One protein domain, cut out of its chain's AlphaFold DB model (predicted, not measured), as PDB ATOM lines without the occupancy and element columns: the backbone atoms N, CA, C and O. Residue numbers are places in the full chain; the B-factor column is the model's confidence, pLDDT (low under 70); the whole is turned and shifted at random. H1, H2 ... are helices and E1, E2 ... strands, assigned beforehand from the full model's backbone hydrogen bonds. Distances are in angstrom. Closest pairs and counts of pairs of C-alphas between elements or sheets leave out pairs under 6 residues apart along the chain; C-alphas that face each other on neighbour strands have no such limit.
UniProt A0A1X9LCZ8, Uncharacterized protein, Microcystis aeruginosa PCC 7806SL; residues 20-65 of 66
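AT A GLANCE: This is residues 20 to 65 of the 66 residues of an uncharacterized protein of Microcystis aeruginosa PCC 7806SL (UniProt A0A1X9LCZ8). Two short parallel strands, E1 and E2, lie side by side in the middle of an elongated, thinly built model, with the helix H2 packed loosely beside them where the chain crosses from one strand to the other. The helices H1 and H3 sit far from each other, near the two ends of the longest axis, so that the outline is a strand pair with a helix at each end and a third helix along its side. The printed part has 46 residues, with three named helices and two named strands in the order H1, E1, H2, E2, H3; the sheet has the order E1, E2 and is parallel, and the class is mixed, helices and strands. The whole is only just loose, close to compact, with a radius of gyration of the C-alphas of 11.7 A, and the C-alphas span 36 by 20 by 15 A along their three main axes.

IN THESE COORDINATES: The printed part begins at Pro 20. Helix H1 follows at once, residues 21 to 26, and its C-alpha 21 stands at (83.966, 83.046, 95.590); from first to last C-alpha it measures 8.8 A. Strand E1 is residues 29 to 31, 6.2 A from first to last C-alpha, and C-alpha 29 is at (91.863, 92.975, 103.671). Helix H2 is residues 35 to 40 and measures 9.3 A from first to last C-alpha. Strand E2 is residues 46 to 48 and measures 6.2 A, as E1 does. Helix H3 is residues 58 to 63, 8.8 A from first to last C-alpha, and its C-alpha 63 is at (106.538, 88.979, 118.071). Residues 64 and 65 follow it.

HOW THE PARTS SIT: E1 and E2 are parallel neighbour strands, with 24 degrees between their N-to-C directions. The C-alphas of Ala 29 and His 46 face each other at 5.1 A, those of Tyr 30 and Arg 47 at 4.9 A, and those of Thr 31 and Ala 48 at 5.2 A. Across the pair, N 47 and O 29 are within hydrogen-bond range at 2.9 A, and N 31 and O 47 at 3.2 A. E1, H2 and E2 form a strand-helix-strand unit, two parallel neighbour strands with a helix between them along the chain, and its crossover is right-handed. The closest C-alphas of H2 and E2 are those of Lys 38 and His 46, 7.4 A apart. The closest C-alphas of E1 and H2 are those of Thr 31 and Tyr 37, 7.6 A apart. H1 is apart from H2, from E2 and from H3. H3 is also apart from E1 and from H2. In H1 and H3 every O i to N i+4 pair is within hydrogen-bond range; in H2 it is 1 of 2, beside 3 of 3 O i to N i+3 pairs.

THE WHOLE: The two C-alphas farthest apart are those of Gly 21 and Thr 65, at 36.0 A, and from the first to the last printed C-alpha, Pro 20 to Thr 65, it is 33.8 A. The centre of E1 is nearest to the mean of the C-alphas, at 1.6 A, and that of H1 is farthest from it, at 15.4 A. The printed part has no cut. The links from H1 to E1, from E1 to H2 and from H2 to E2 are tight; the link from E2 to H3, with 9 residues, is short, and no link is long. The mean pLDDT of the printed part is 75.9. Confidence is low, under 70, at residues 58 to 65, of which 58 to 63 belong to H3.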
ATOM      1  N   PRO A  20      87.470  80.979  98.249       80.12
ATOM      2  CA  PRO A  20      86.070  80.793  97.893       80.12
ATOM      3  C   PRO A  20      85.467  82.073  97.296       80.12
ATOM      4  O   PRO A  20      85.813  83.188  97.694       80.12
ATOM      5  N   GLY A  21      84.539  81.921  96.344       76.50
ATOM      6  CA  GLY A  21      83.966  83.046  95.590       76.50
ATOM      7  C   GLY A  21      83.373  84.152  96.471       76.50
ATOM      8  O   GLY A  21      83.528  85.329  96.163       76.50
ATOM      9  N   VAL A  22      82.790  83.785  97.616       78.12
ATOM     10  CA  VAL A  22      82.225  84.729  98.595       78.12
ATOM     11  C   VAL A  22      83.305  85.638  99.196       78.12
ATOM     12  O   VAL A  22      83.127  86.853  99.267       78.12
ATOM     13  N   TYR A  23      84.474  85.092  99.539       71.56
ATOM     14  CA  TYR A  23      85.606  85.883 100.035       71.56
ATOM     15  C   TYR A  23      86.164  86.787  98.935       71.56
ATOM     16  O   TYR A  23      86.418  87.969  99.160       71.56
ATOM     17  N   ARG A  24      86.241  86.282  97.701       72.81
ATOM     18  CA  ARG A  24      86.601  87.093  96.532       72.81
ATOM     19  C   ARG A  24      85.604  88.192  96.198       72.81
ATOM     20  O   ARG A  24      85.973  89.085  95.444       72.81
ATOM     21  N   GLN A  25      84.378  88.173  96.710       77.56
ATOM     22  CA  GLN A  25      83.359  89.189  96.428       77.56
ATOM     23  C   GLN A  25      83.174  90.192  97.566       77.56
ATOM     24  O   GLN A  25      82.957  91.366  97.273       77.56
ATOM     25  N   CYS A  26      83.334  89.766  98.818       79.94
ATOM     26  CA  CYS A  26      82.955  90.578  99.975       79.94
ATOM     27  C   CYS A  26      84.103  90.862 100.952       79.94
ATOM     28  O   CYS A  26      83.947  91.718 101.820       79.94
ATOM     29  N   ALA A  27      85.248  90.176 100.847       79.62
ATOM     30  CA  ALA A  27      86.326  90.367 101.814       79.62
ATOM     31  C   ALA A  27      87.045  91.710 101.613       79.62
ATOM     32  O   ALA A  27      87.396  92.088 100.491       79.62
ATOM     33  N   VAL A  28      87.300  92.390 102.731       81.38
ATOM     34  CA  VAL A  28      88.183  93.556 102.846       81.38
ATOM     35  C   VAL A  28      89.419  93.107 103.613       81.38
ATOM     36  O   VAL A  28      89.293  92.490 104.670       81.38
ATOM     37  N   ALA A  29      90.602  93.389 103.075       81.44
ATOM     38  CA  ALA A  29      91.863  92.975 103.671       81.44
ATOM     39  C   ALA A  29      92.538  94.160 104.363       81.44
ATOM     40  O   ALA A  29      92.804  95.184 103.728       81.44
ATOM     41  N   TYR A  30      92.828  93.986 105.649       81.50
ATOM     42  CA  TYR A  30      93.601  94.915 106.462       81.50
ATOM     43  C   TYR A  30      95.008  94.355 106.611       81.50
ATOM     44  O   TYR A  30      95.182  93.272 107.168       81.50
ATOM     45  N   THR A  31      95.998  95.046 106.058       79.62
ATOM     46  CA  THR A  31      97.391  94.587 106.088       79.62
ATOM     47  C   THR A  31      98.322  95.749 106.378       79.62
ATOM     48  O   THR A  31      97.961  96.909 106.191       79.62
ATOM     49  N   ASP A  32      99.556  95.436 106.750       78.25
ATOM     50  CA  ASP A  32     100.637  96.410 106.810       78.25
ATOM     51  C   ASP A  32     101.011  96.939 105.410       78.25
ATOM     52  O   ASP A  32     100.535  96.464 104.370       78.25
ATOM     53  N   PHE A  33     101.895  97.935 105.382       79.81
ATOM     54  CA  PHE A  33     102.252  98.729 104.201       79.81
ATOM     55  C   PHE A  33     103.216  98.041 103.212       79.81
ATOM     56  O   PHE A  33     103.929  98.722 102.474       79.81
ATOM     57  N   TRP A  34     103.263  96.706 103.165       77.94
ATOM     58  CA  TRP A  34     104.174  95.999 102.256       77.94
ATOM     59  C   TRP A  34     103.717  96.119 100.795       77.94
ATOM     60  O   TRP A  34     102.584  95.787 100.443       77.94
ATOM     61  N   GLU A  35     104.637  96.531  99.923       75.94
ATOM     62  CA  GLU A  35     104.466  96.630  98.469       75.94
ATOM     63  C   GLU A  35     103.906  95.364  97.798       75.94
ATOM     64  O   GLU A  35     103.091  95.463  96.881       75.94
ATOM     65  N   SER A  36     104.257  94.163  98.277       77.31
ATOM     66  CA  SER A  36     103.736  92.914  97.710       77.31
ATOM     67  C   SER A  36     102.216  92.815  97.835       77.31
ATOM     68  O   SER A  36     101.558  92.338  96.912       77.31
ATOM     69  N   TYR A  37     101.622  93.325  98.920       73.62
ATOM     70  CA  TYR A  37     100.171  93.265  99.118       73.62
ATOM     71  C   TYR A  37      99.404  94.137  98.127       73.62
ATOM     72  O   TYR A  37      98.334  93.733  97.675       73.62
ATOM     73  N   LYS A  38      99.981  95.269  97.705       74.06
ATOM     74  CA  LYS A  38      99.373  96.155  96.700       74.06
ATOM     75  C   LYS A  38      99.200  95.468  95.345       74.06
ATOM     76  O   LYS A  38      98.278  95.789  94.603       74.06
ATOM     77  N   THR A  39     100.089  94.526  95.022       78.12
ATOM     78  CA  THR A  39     100.044  93.778  93.754       78.12
ATOM     79  C   THR A  39      99.094  92.581  93.785       78.12
ATOM     80  O   THR A  39      98.575  92.190  92.742       78.12
ATOM     81  N   VAL A  40      98.843  92.008  94.965       75.44
ATOM     82  CA  VAL A  40      98.065  90.765  95.124       75.44
ATOM     83  C   VAL A  40      96.611  91.041  95.524       75.44
ATOM     84  O   VAL A  40      95.716  90.265  95.184       75.44
ATOM     85  N   ILE A  41      96.351  92.145  96.230       78.38
ATOM     86  CA  ILE A  41      95.026  92.503  96.741       78.38
ATOM     87  C   ILE A  41      94.450  93.645  95.894       78.38
ATOM     88  O   ILE A  41      95.103  94.675  95.731       78.38
ATOM     89  N   PRO A  42      93.208  93.527  95.388       80.62
ATOM     90  CA  PRO A  42      92.562  94.615  94.667       80.62
ATOM     91  C   PRO A  42      92.508  95.898  95.504       80.62
ATOM     92  O   PRO A  42      91.968  95.908  96.611       80.62
ATOM     93  N   SER A  43      92.983  97.004  94.936       77.50
ATOM     94  CA  SER A  43      93.112  98.306  95.607       77.50
ATOM     95  C   SER A  43      91.804  98.846  96.201       77.50
ATOM     96  O   SER A  43      91.827  99.498  97.238       77.50
ATOM     97  N   LYS A  44      90.638  98.510  95.630       80.56
ATOM     98  CA  LYS A  44      89.318  98.879  96.192       80.56
ATOM     99  C   LYS A  44      88.984  98.194  97.526       80.56
ATOM    100  O   LYS A  44      88.015  98.574  98.175       80.56
ATOM    101  N   ARG A  45      89.723  97.151  97.903       78.38
ATOM    102  CA  ARG A  45      89.451  96.293  99.071       78.38
ATOM    103  C   ARG A  45      90.642  96.156 100.003       78.38
ATOM    104  O   ARG A  45      90.525  95.523 101.049       78.38
ATOM    105  N   HIS A  46      91.774  96.725  99.609       85.50
ATOM    106  CA  HIS A  46      92.970  96.787 100.420       85.50
ATOM    107  C   HIS A  46      92.906  98.022 101.311       85.50
ATOM    108  O   HIS A  46      92.752  99.142 100.828       85.50
ATOM    109  N   ARG A  47      93.019  97.813 102.619       83.81
ATOM    110  CA  ARG A  47      93.218  98.879 103.594       83.81
ATOM    111  C   ARG A  47      94.563  98.659 104.260       83.81
ATOM    112  O   ARG A  47      94.704  97.792 105.118       83.81
ATOM    113  N   ALA A  48      95.548  99.436 103.829       82.62
ATOM    114  CA  ALA A  48      96.833  99.475 104.499       82.62
ATOM    115  C   ALA A  48      96.665 100.231 105.823       82.62
ATOM    116  O   ALA A  48      96.239 101.387 105.824       82.62
ATOM    117  N   VAL A  49      96.931  99.562 106.940       81.81
ATOM    118  CA  VAL A  49      96.741 100.108 108.286       81.81
ATOM    119  C   VAL A  49      97.979  99.852 109.133       81.81
ATOM    120  O   VAL A  49      98.675  98.856 108.945       81.81
ATOM    121  N   GLY A  50      98.261 100.768 110.058       78.38
ATOM    122  CA  GLY A  50      99.360 100.615 111.002       78.38
ATOM    123  C   GLY A  50      99.035  99.623 112.118       78.38
ATOM    124  O   GLY A  50      97.868  99.328 112.409       78.38
ATOM    125  N   LYS A  51     100.081  99.098 112.758       73.62
ATOM    126  CA  LYS A  51      99.986  98.095 113.833       73.62
ATOM    127  C   LYS A  51      99.239  98.618 115.064       73.62
ATOM    128  O   LYS A  51      98.614  97.842 115.785       73.62
ATOM    129  N   GLU A  52      99.243  99.930 115.269       75.75
ATOM    130  CA  GLU A  52      98.507 100.634 116.318       75.75
ATOM    131  C   GLU A  52      96.985 100.483 116.199       75.75
ATOM    132  O   GLU A  52      96.271 100.595 117.192       75.75
ATOM    133  N   THR A  53      96.473 100.167 115.005       74.62
ATOM    134  CA  THR A  53      95.031 100.011 114.773       74.62
ATOM    135  C   THR A  53      94.462  98.702 115.324       74.62
ATOM    136  O   THR A  53      93.243  98.547 115.377       74.62
ATOM    137  N   GLY A  54      95.318  97.738 115.686       72.56
ATOM    138  CA  GLY A  54      94.907  96.407 116.151       72.56
ATOM    139  C   GLY A  54      94.211  95.543 115.090       72.56
ATOM    140  O   GLY A  54      93.688  94.481 115.422       72.56
ATOM    141  N   GLN A  55      94.184  95.991 113.831       74.75
ATOM    142  CA  GLN A  55      93.520  95.309 112.714       74.75
ATOM    143  C   GLN A  55      94.481  94.442 111.883       74.75
ATOM    144  O   GLN A  55      94.021  93.652 111.060       74.75
ATOM    145  N   THR A  56      95.795  94.570 112.103       74.25
ATOM    146  CA  THR A  56      96.828  93.725 111.484       74.25
ATOM    147  C   THR A  56      97.038  92.426 112.268       74.25
ATOM    148  O   THR A  56      96.406  92.186 113.301       74.25
ATOM    149  N   ASN A  57      97.883  91.532 111.751       72.75
ATOM    150  CA  ASN A  57      98.037  90.182 112.278       72.75
ATOM    151  C   ASN A  57      98.459  90.187 113.769       72.75
ATOM    152  O   ASN A  57      99.536  90.688 114.108       72.75
ATOM    153  N   PRO A  58      97.662  89.595 114.682       69.94
ATOM    154  CA  PRO A  58      97.979  89.595 116.110       69.94
ATOM    155  C   PRO A  58      99.267  88.828 116.443       69.94
ATOM    156  O   PRO A  58      99.910  89.150 117.440       69.94
ATOM    157  N   ILE A  59      99.674  87.863 115.607       69.44
ATOM    158  CA  ILE A  59     100.943  87.131 115.763       69.44
ATOM    159  C   ILE A  59     102.136  88.068 115.539       69.44
ATOM    160  O   ILE A  59     103.098  88.049 116.302       69.44
ATOM    161  N   GLU A  60     102.066  88.944 114.537       68.19
ATOM    162  CA  GLU A  60     103.122  89.930 114.299       68.19
ATOM    163  C   GLU A  60     103.196  90.948 115.439       68.19
ATOM    164  O   GLU A  60     104.290  91.356 115.823       68.19
ATOM    165  N   ARG A  61     102.060  91.330 116.037       67.19
ATOM    166  CA  ARG A  61     102.059  92.163 117.249       67.19
ATOM    167  C   ARG A  61     102.759  91.458 118.408       67.19
ATOM    168  O   ARG A  61     103.584  92.076 119.073       67.19
ATOM    169  N   LEU A  62     102.448  90.181 118.626       67.44
ATOM    170  CA  LEU A  62     103.054  89.368 119.678       67.44
ATOM    171  C   LEU A  62     104.584  89.338 119.538       67.44
ATOM    172  O   LEU A  62     105.284  89.669 120.488       67.44
ATOM    173  N   ASN A  63     105.097  89.063 118.336       67.19
ATOM    174  CA  ASN A  63     106.538  88.979 118.071       67.19
ATOM    175  C   ASN A  63     107.295  90.310 118.216       67.19
ATOM    176  O   ASN A  63     108.497  90.292 118.428       67.19
ATOM    177  N   ASN A  64     106.620  91.454 118.074       63.97
ATOM    178  CA  ASN A  64     107.239  92.781 118.216       63.97
ATOM    179  C   ASN A  64     107.114  93.356 119.643       63.97
ATOM    180  O   ASN A  64     107.499  94.501 119.865       63.97
ATOM    181  N   THR A  65     106.513  92.610 120.576       61.00
ATOM    182  CA  THR A  65     106.305  93.043 121.972       61.00
ATOM    183  C   THR A  65     107.203  92.287 122.963       61.00
ATOM    184  O   THR A  65     107.352  92.742 124.094       61.00
TER     185      THR A  65